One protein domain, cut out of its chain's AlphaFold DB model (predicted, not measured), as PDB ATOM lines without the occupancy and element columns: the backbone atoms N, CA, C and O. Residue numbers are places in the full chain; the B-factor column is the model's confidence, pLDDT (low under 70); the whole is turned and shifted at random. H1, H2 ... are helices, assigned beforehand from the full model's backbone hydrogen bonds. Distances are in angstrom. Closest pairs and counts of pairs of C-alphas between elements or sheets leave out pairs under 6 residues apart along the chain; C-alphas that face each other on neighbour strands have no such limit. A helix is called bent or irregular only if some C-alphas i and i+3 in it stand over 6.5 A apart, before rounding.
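Overview. This is residues 1201 to 1252 of the 1252 residues of the protein "CW-type domain-containing protein" of Camellia sinensis (UniProt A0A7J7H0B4). One long helix, H1, makes the length of a rod, and a short helix, H2, folds back beside its last turns as a lopsided helical hairpin. Residues 1201 to 1225 of H1 stick out free. The printed part has 52 residues with two named helices, H1 then H2, and no named strand; its class is all helix. It is extended, with a radius of gyration of the C-alphas of 17.3 A and spans of 56 by 16 by 11 A.

Along the chain. H1, residues 1201 to 1235, runs 51.1 A from C-alpha 1201 at (39.780, -70.604, -73.817) to C-alpha 1235 at (33.133, -110.136, -42.199). H2, residues 1240 to 1249, ends with C-alpha 1249 at (25.802, -98.227, -46.645) and measures 15.1 A. H2 is irregular, but only just: C-alphas 1241 and 1244 are 6.7 A apart.

Arrangement. H1 touches H2 with residues 1226 to 1233 alone; the closest C-alphas, of Leu 1233 and Arg 1246, are 6.7 A apart. This hairpin has a shallow tilt of 25 degrees, opposite ways. Every O i to N i+4 pair is within hydrogen-bond range in H1, and 4 of 6 in H2.

Size, cuts and confidence. The C-alphas of Glu 1201 and Ser 1239, the two farthest apart, are 56.0 A apart. The printed part has no cut, and the link from H1 to H2 is tight. Mean pLDDT of the printed part is 73.7; residues 1201 to 1204, 1207 and 1236 to 1252 are under 70.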
ATOM      1  N   GLU A1201      40.799 -69.553 -73.670       64.56
ATOM      2  CA  GLU A1201      39.780 -70.604 -73.817       64.56
ATOM      3  C   GLU A1201      40.385 -72.013 -73.641       64.56
ATOM      4  O   GLU A1201      39.825 -72.829 -72.904       64.56
ATOM      5  N   LEU A1202      41.570 -72.284 -74.205       67.56
ATOM      6  CA  LEU A1202      42.299 -73.547 -74.015       67.56
ATOM      7  C   LEU A1202      42.748 -73.753 -72.556       67.56
ATOM      8  O   LEU A1202      42.648 -74.860 -72.026       67.56
ATOM      9  N   GLN A1203      43.205 -72.691 -71.890       60.72
ATOM     10  CA  GLN A1203      43.594 -72.695 -70.479       60.72
ATOM     11  C   GLN A1203      42.400 -73.010 -69.565       60.72
ATOM     12  O   GLN A1203      42.523 -73.834 -68.659       60.72
ATOM     13  N   MET A1204      41.225 -72.428 -69.832       66.75
ATOM     14  CA  MET A1204      39.988 -72.761 -69.113       66.75
ATOM     15  C   MET A1204      39.514 -74.192 -69.402       66.75
ATOM     16  O   MET A1204      39.090 -74.893 -68.483       66.75
ATOM     17  N   ALA A1205      39.628 -74.665 -70.648       71.31
ATOM     18  CA  ALA A1205      39.307 -76.046 -71.008       71.31
ATOM     19  C   ALA A1205      40.219 -77.065 -70.299       71.31
ATOM     20  O   ALA A1205      39.737 -78.096 -69.826       71.31
ATOM     21  N   LEU A1206      41.518 -76.772 -70.176       72.06
ATOM     22  CA  LEU A1206      42.471 -77.649 -69.496       72.06
ATOM     23  C   LEU A1206      42.309 -77.617 -67.967       72.06
ATOM     24  O   LEU A1206      42.393 -78.677 -67.350       72.06
ATOM     25  N   GLN A1207      41.968 -76.469 -67.365       69.62
ATOM     26  CA  GLN A1207      41.567 -76.419 -65.951       69.62
ATOM     27  C   GLN A1207      40.334 -77.298 -65.698       69.62
ATOM     28  O   GLN A1207      40.362 -78.168 -64.833       69.62
ATOM     29  N   MET A1208      39.280 -77.153 -66.512       72.62
ATOM     30  CA  MET A1208      38.084 -77.995 -66.394       72.62
ATOM     31  C   MET A1208      38.397 -79.487 -66.592       72.62
ATOM     32  O   MET A1208      37.820 -80.330 -65.906       72.62
ATOM     33  N   ALA A1209      39.338 -79.841 -67.473       74.62
ATOM     34  CA  ALA A1209      39.791 -81.222 -67.631       74.62
ATOM     35  C   ALA A1209      40.569 -81.743 -66.405       74.62
ATOM     36  O   ALA A1209      40.432 -82.916 -66.052       74.62
ATOM     37  N   GLN A1210      41.362 -80.905 -65.732       75.38
ATOM     38  CA  GLN A1210      42.021 -81.261 -64.471       75.38
ATOM     39  C   GLN A1210      41.000 -81.437 -63.339       75.38
ATOM     40  O   GLN A1210      41.012 -82.476 -62.681       75.38
ATOM     41  N   ASP A1211      40.062 -80.504 -63.177       76.31
ATOM     42  CA  ASP A1211      39.002 -80.568 -62.163       76.31
ATOM     43  C   ASP A1211      38.126 -81.823 -62.340       76.31
ATOM     44  O   ASP A1211      37.829 -82.527 -61.371       76.31
ATOM     45  N   VAL A1212      37.773 -82.170 -63.585       82.44
ATOM     46  CA  VAL A1212      37.045 -83.409 -63.916       82.44
ATOM     47  C   VAL A1212      37.888 -84.657 -63.626       82.44
ATOM     48  O   VAL A1212      37.355 -85.634 -63.097       82.44
ATOM     49  N   ASN A1213      39.198 -84.640 -63.887       82.00
ATOM     50  CA  ASN A1213      40.088 -85.735 -63.491       82.00
ATOM     51  C   ASN A1213      40.174 -85.883 -61.964       82.00
ATOM     52  O   ASN A1213      40.064 -87.003 -61.468       82.00
ATOM     53  N   PHE A1214      40.288 -84.788 -61.205       84.88
ATOM     54  CA  PHE A1214      40.258 -84.832 -59.738       84.88
ATOM     55  C   PHE A1214      38.908 -85.331 -59.201       84.88
ATOM     56  O   PHE A1214      38.889 -86.118 -58.253       84.88
ATOM     57  N   ALA A1215      37.790 -84.958 -59.830       83.25
ATOM     58  CA  ALA A1215      36.463 -85.464 -59.478       83.25
ATOM     59  C   ALA A1215      36.315 -86.974 -59.753       83.25
ATOM     60  O   ALA A1215      35.800 -87.700 -58.901       83.25
ATOM     61  N   MET A1216      36.812 -87.475 -60.891       85.00
ATOM     62  CA  MET A1216      36.831 -88.917 -61.192       85.00
ATOM     63  C   MET A1216      37.768 -89.693 -60.254       85.00
ATOM     64  O   MET A1216      37.413 -90.768 -59.773       85.00
ATOM     65  N   GLU A1217      38.941 -89.140 -59.946       85.75
ATOM     66  CA  GLU A1217      39.924 -89.713 -59.022       85.75
ATOM     67  C   GLU A1217      39.372 -89.792 -57.584       85.75
ATOM     68  O   GLU A1217      39.552 -90.807 -56.905       85.75
ATOM     69  N   ALA A1218      38.647 -88.761 -57.134       86.00
ATOM     70  CA  ALA A1218      37.938 -88.751 -55.855       86.00
ATOM     71  C   ALA A1218      36.743 -89.721 -55.843       86.00
ATOM     72  O   ALA A1218      36.560 -90.450 -54.869       86.00
ATOM     73  N   SER A1219      35.966 -89.783 -56.931       88.69
ATOM     74  CA  SER A1219      34.846 -90.721 -57.077       88.69
ATOM     75  C   SER A1219      35.316 -92.177 -57.013       88.69
ATOM     76  O   SER A1219      34.761 -92.952 -56.234       88.69
ATOM     77  N   ARG A1220      36.402 -92.530 -57.721       88.75
ATOM     78  CA  ARG A1220      37.027 -93.860 -57.639       88.75
ATOM     79  C   ARG A1220      37.457 -94.185 -56.209       88.75
ATOM     80  O   ARG A1220      37.047 -95.207 -55.677       88.75
ATOM     81  N   LYS A1221      38.190 -93.283 -55.547       88.06
ATOM     82  CA  LYS A1221      38.621 -93.468 -54.147       88.06
ATOM     83  C   LYS A1221      37.449 -93.624 -53.172       88.06
ATOM     84  O   LYS A1221      37.559 -94.387 -52.216       88.06
ATOM     85  N   SER A1222      36.326 -92.946 -53.420       84.69
ATOM     86  CA  SER A1222      35.096 -93.124 -52.642       84.69
ATOM     87  C   SER A1222      34.469 -94.505 -52.863       84.69
ATOM     88  O   SER A1222      34.025 -95.123 -51.900       84.69
ATOM     89  N   GLN A1223      34.461 -95.010 -54.101       84.50
ATOM     90  CA  GLN A1223      33.974 -96.355 -54.435       84.50
ATOM     91  C   GLN A1223      34.883 -97.452 -53.859       84.50
ATOM     92  O   GLN A1223      34.379 -98.411 -53.280       84.50
ATOM     93  N   ASP A1224      36.206 -97.286 -53.939       83.94
ATOM     94  CA  ASP A1224      37.188 -98.207 -53.351       83.94
ATOM     95  C   ASP A1224      37.022 -98.288 -51.818       83.94
ATOM     96  O   ASP A1224      36.997 -99.379 -51.242       83.94
ATOM     97  N   ALA A1225      36.848 -97.139 -51.151       81.25
ATOM     98  CA  ALA A1225      36.612 -97.070 -49.707       81.25
ATOM     99  C   ALA A1225      35.259 -97.683 -49.298       81.25
ATOM    100  O   ALA A1225      35.186 -98.404 -48.301       81.25
ATOM    101  N   PHE A1226      34.204 -97.445 -50.080       81.75
ATOM    102  CA  PHE A1226      32.879 -98.035 -49.874       81.75
ATOM    103  C   PHE A1226      32.893 -99.561 -50.048       81.75
ATOM    104  O   PHE A1226      32.338-100.290 -49.223       81.75
ATOM    105  N   ALA A1227      33.585-100.069 -51.073       80.88
ATOM    106  CA  ALA A1227      33.759-101.503 -51.290       80.88
ATOM    107  C   ALA A1227      34.537-102.161 -50.137       80.88
ATOM    108  O   ALA A1227      34.136-103.218 -49.649       80.88
ATOM    109  N   ALA A1228      35.599-101.513 -49.642       82.19
ATOM    110  CA  ALA A1228      36.333-101.979 -48.466       82.19
ATOM    111  C   ALA A1228      35.453-102.001 -47.199       82.19
ATOM    112  O   ALA A1228      35.441-103.001 -46.481       82.19
ATOM    113  N   ALA A1229      34.664-100.948 -46.953       78.56
ATOM    114  CA  ALA A1229      33.717-100.901 -45.836       78.56
ATOM    115  C   ALA A1229      32.644-102.002 -45.938       78.56
ATOM    116  O   ALA A1229      32.347-102.666 -44.945       78.56
ATOM    117  N   SER A1230      32.128-102.257 -47.143       76.06
ATOM    118  CA  SER A1230      31.142-103.313 -47.416       76.06
ATOM    119  C   SER A1230      31.685-104.716 -47.121       76.06
ATOM    120  O   SER A1230      30.962-105.555 -46.583       76.06
ATOM    121  N   VAL A1231      32.966-104.977 -47.419       80.44
ATOM    122  CA  VAL A1231      33.638-106.240 -47.058       80.44
ATOM    123  C   VAL A1231      33.803-106.354 -45.542       80.44
ATOM    124  O   VAL A1231      33.430-107.378 -44.972       80.44
ATOM    125  N   VAL A1232      34.258-105.298 -44.860       77.06
ATOM    126  CA  VAL A1232      34.399-105.300 -43.389       77.06
ATOM    127  C   VAL A1232      33.047-105.514 -42.689       77.06
ATOM    128  O   VAL A1232      32.971-106.284 -41.735       77.06
ATOM    129  N   LEU A1233      31.957-104.924 -43.195       73.19
ATOM    130  CA  LEU A1233      30.583-105.147 -42.709       73.19
ATOM    131  C   LEU A1233      30.005-106.530 -43.087       73.19
ATOM    132  O   LEU A1233      28.996-106.958 -42.521       73.19
ATOM    133  N   ALA A1234      30.619-107.247 -44.031       71.56
ATOM    134  CA  ALA A1234      30.284-108.635 -44.341       71.56
ATOM    135  C   ALA A1234      31.058-109.638 -43.467       71.56
ATOM    136  O   ALA A1234      30.497-110.669 -43.097       71.56
ATOM    137  N   GLU A1235      32.306-109.329 -43.108       72.88
ATOM    138  CA  GLU A1235      33.133-110.136 -42.199       72.88
ATOM    139  C   GLU A1235      32.747-109.940 -40.721       72.88
ATOM    140  O   GLU A1235      32.789-110.891 -39.935       72.88
ATOM    141  N   ALA A1236      32.299-108.739 -40.342       67.69
ATOM    142  CA  ALA A1236      31.727-108.442 -39.031       67.69
ATOM    143  C   ALA A1236      30.300-109.018 -38.900       67.69
ATOM    144  O   ALA A1236      29.297-108.309 -38.988       67.69
ATOM    145  N   GLY A1237      30.215-110.340 -38.722       62.12
ATOM    146  CA  GLY A1237      28.954-111.086 -38.682       62.12
ATOM    147  C   GLY A1237      27.956-110.571 -37.636       62.12
ATOM    148  O   GLY A1237      28.274-110.523 -36.451       62.12
ATOM    149  N   ASN A1238      26.749-110.235 -38.108       61.56
ATOM    150  CA  ASN A1238      25.566-109.713 -37.406       61.56
ATOM    151  C   ASN A1238      25.679-109.518 -35.876       61.56
ATOM    152  O   ASN A1238      25.110-110.290 -35.100       61.56
ATOM    153  N   SER A1239      26.297-108.414 -35.452       64.12
ATOM    154  CA  SER A1239      25.876-107.710 -34.237       64.12
ATOM    155  C   SER A1239      24.752-106.727 -34.581       64.12
ATOM    156  O   SER A1239      24.734-106.153 -35.671       64.12
ATOM    157  N   GLU A1240      23.804-106.528 -33.665       62.78
ATOM    158  CA  GLU A1240      22.646-105.650 -33.903       62.78
ATOM    159  C   GLU A1240      23.084-104.184 -34.119       62.78
ATOM    160  O   GLU A1240      22.529-103.501 -34.977       62.78
ATOM    161  N   ASP A1241      24.173-103.757 -33.467       60.28
ATOM    162  CA  ASP A1241      24.781-102.421 -33.596       60.28
ATOM    163  C   ASP A1241      25.358-102.104 -34.996       60.28
ATOM    164  O   ASP A1241      25.626-100.943 -35.301       60.28
ATOM    165  N   LEU A1242      25.580-103.108 -35.857       63.28
ATOM    166  CA  LEU A1242      26.093-102.906 -37.224       63.28
ATOM    167  C   LEU A1242      24.991-102.908 -38.295       63.28
ATOM    168  O   LEU A1242      25.270-102.589 -39.451       63.28
ATOM    169  N   VAL A1243      23.748-103.243 -37.935       65.81
ATOM    170  CA  VAL A1243      22.629-103.316 -38.889       65.81
ATOM    171  C   VAL A1243      22.275-101.931 -39.436       65.81
ATOM    172  O   VAL A1243      22.030-101.800 -40.631       65.81
ATOM    173  N   GLU A1244      22.306-100.895 -38.595       66.44
ATOM    174  CA  GLU A1244      22.005 -99.513 -38.994       66.44
ATOM    175  C   GLU A1244      23.088 -98.946 -39.929       66.44
ATOM    176  O   GLU A1244      22.766 -98.415 -40.990       66.44
ATOM    177  N   ILE A1245      24.371 -99.183 -39.624       66.56
ATOM    178  CA  ILE A1245      25.499 -98.792 -40.492       66.56
ATOM    179  C   ILE A1245      25.425 -99.513 -41.845       66.56
ATOM    180  O   ILE A1245      25.632 -98.897 -42.888       66.56
ATOM    181  N   ARG A1246      25.093-100.809 -41.848       67.19
ATOM    182  CA  ARG A1246      24.903-101.578 -43.086       67.19
ATOM    183  C   ARG A1246      23.725-101.052 -43.909       67.19
ATOM    184  O   ARG A1246      23.836-100.969 -45.122       67.19
ATOM    185  N   TYR A1247      22.638-100.649 -43.253       69.25
ATOM    186  CA  TYR A1247      21.455-100.082 -43.900       69.25
ATOM    187  C   TYR A1247      21.688 -98.672 -44.474       69.25
ATOM    188  O   TYR A1247      21.089 -98.335 -45.493       69.25
ATOM    189  N   GLU A1248      22.562 -97.851 -43.880       68.50
ATOM    190  CA  GLU A1248      23.009 -96.598 -44.512       68.50
ATOM    191  C   GLU A1248      23.986 -96.847 -45.673       68.50
ATOM    192  O   GLU A1248      23.875 -96.188 -46.704       68.50
ATOM    193  N   VAL A1249      24.892 -97.826 -45.553       68.19
ATOM    194  CA  VAL A1249      25.802 -98.227 -46.645       68.19
ATOM    195  C   VAL A1249      25.024 -98.774 -47.847       68.19
ATOM    196  O   VAL A1249      25.221 -98.289 -48.954       68.19
ATOM    197  N   ASP A1250      24.073 -99.690 -47.647       65.12
ATOM    198  CA  ASP A1250      23.252-100.284 -48.719       65.12
ATOM    199  C   ASP A1250      22.262 -99.281 -49.386       65.12
ATOM    200  O   ASP A1250      21.499 -99.669 -50.276       65.12
ATOM    201  N   GLN A1251      22.250 -98.001 -48.979       64.56
ATOM    202  CA  GLN A1251      21.426 -96.918 -49.551       64.56
ATOM    203  C   GLN A1251      22.202 -95.895 -50.412       64.56
ATOM    204  O   GLN A1251      21.565 -94.988 -50.959       64.56
ATOM    205  N   VAL A1252      23.532 -96.010 -50.533       54.22
ATOM    206  CA  VAL A1252      24.422 -95.047 -51.229       54.22
ATOM    207  C   VAL A1252      24.979 -95.612 -52.539       54.22
ATOM    208  O   VAL A1252      24.970 -94.843 -53.528       54.22
TER     209      VAL A1252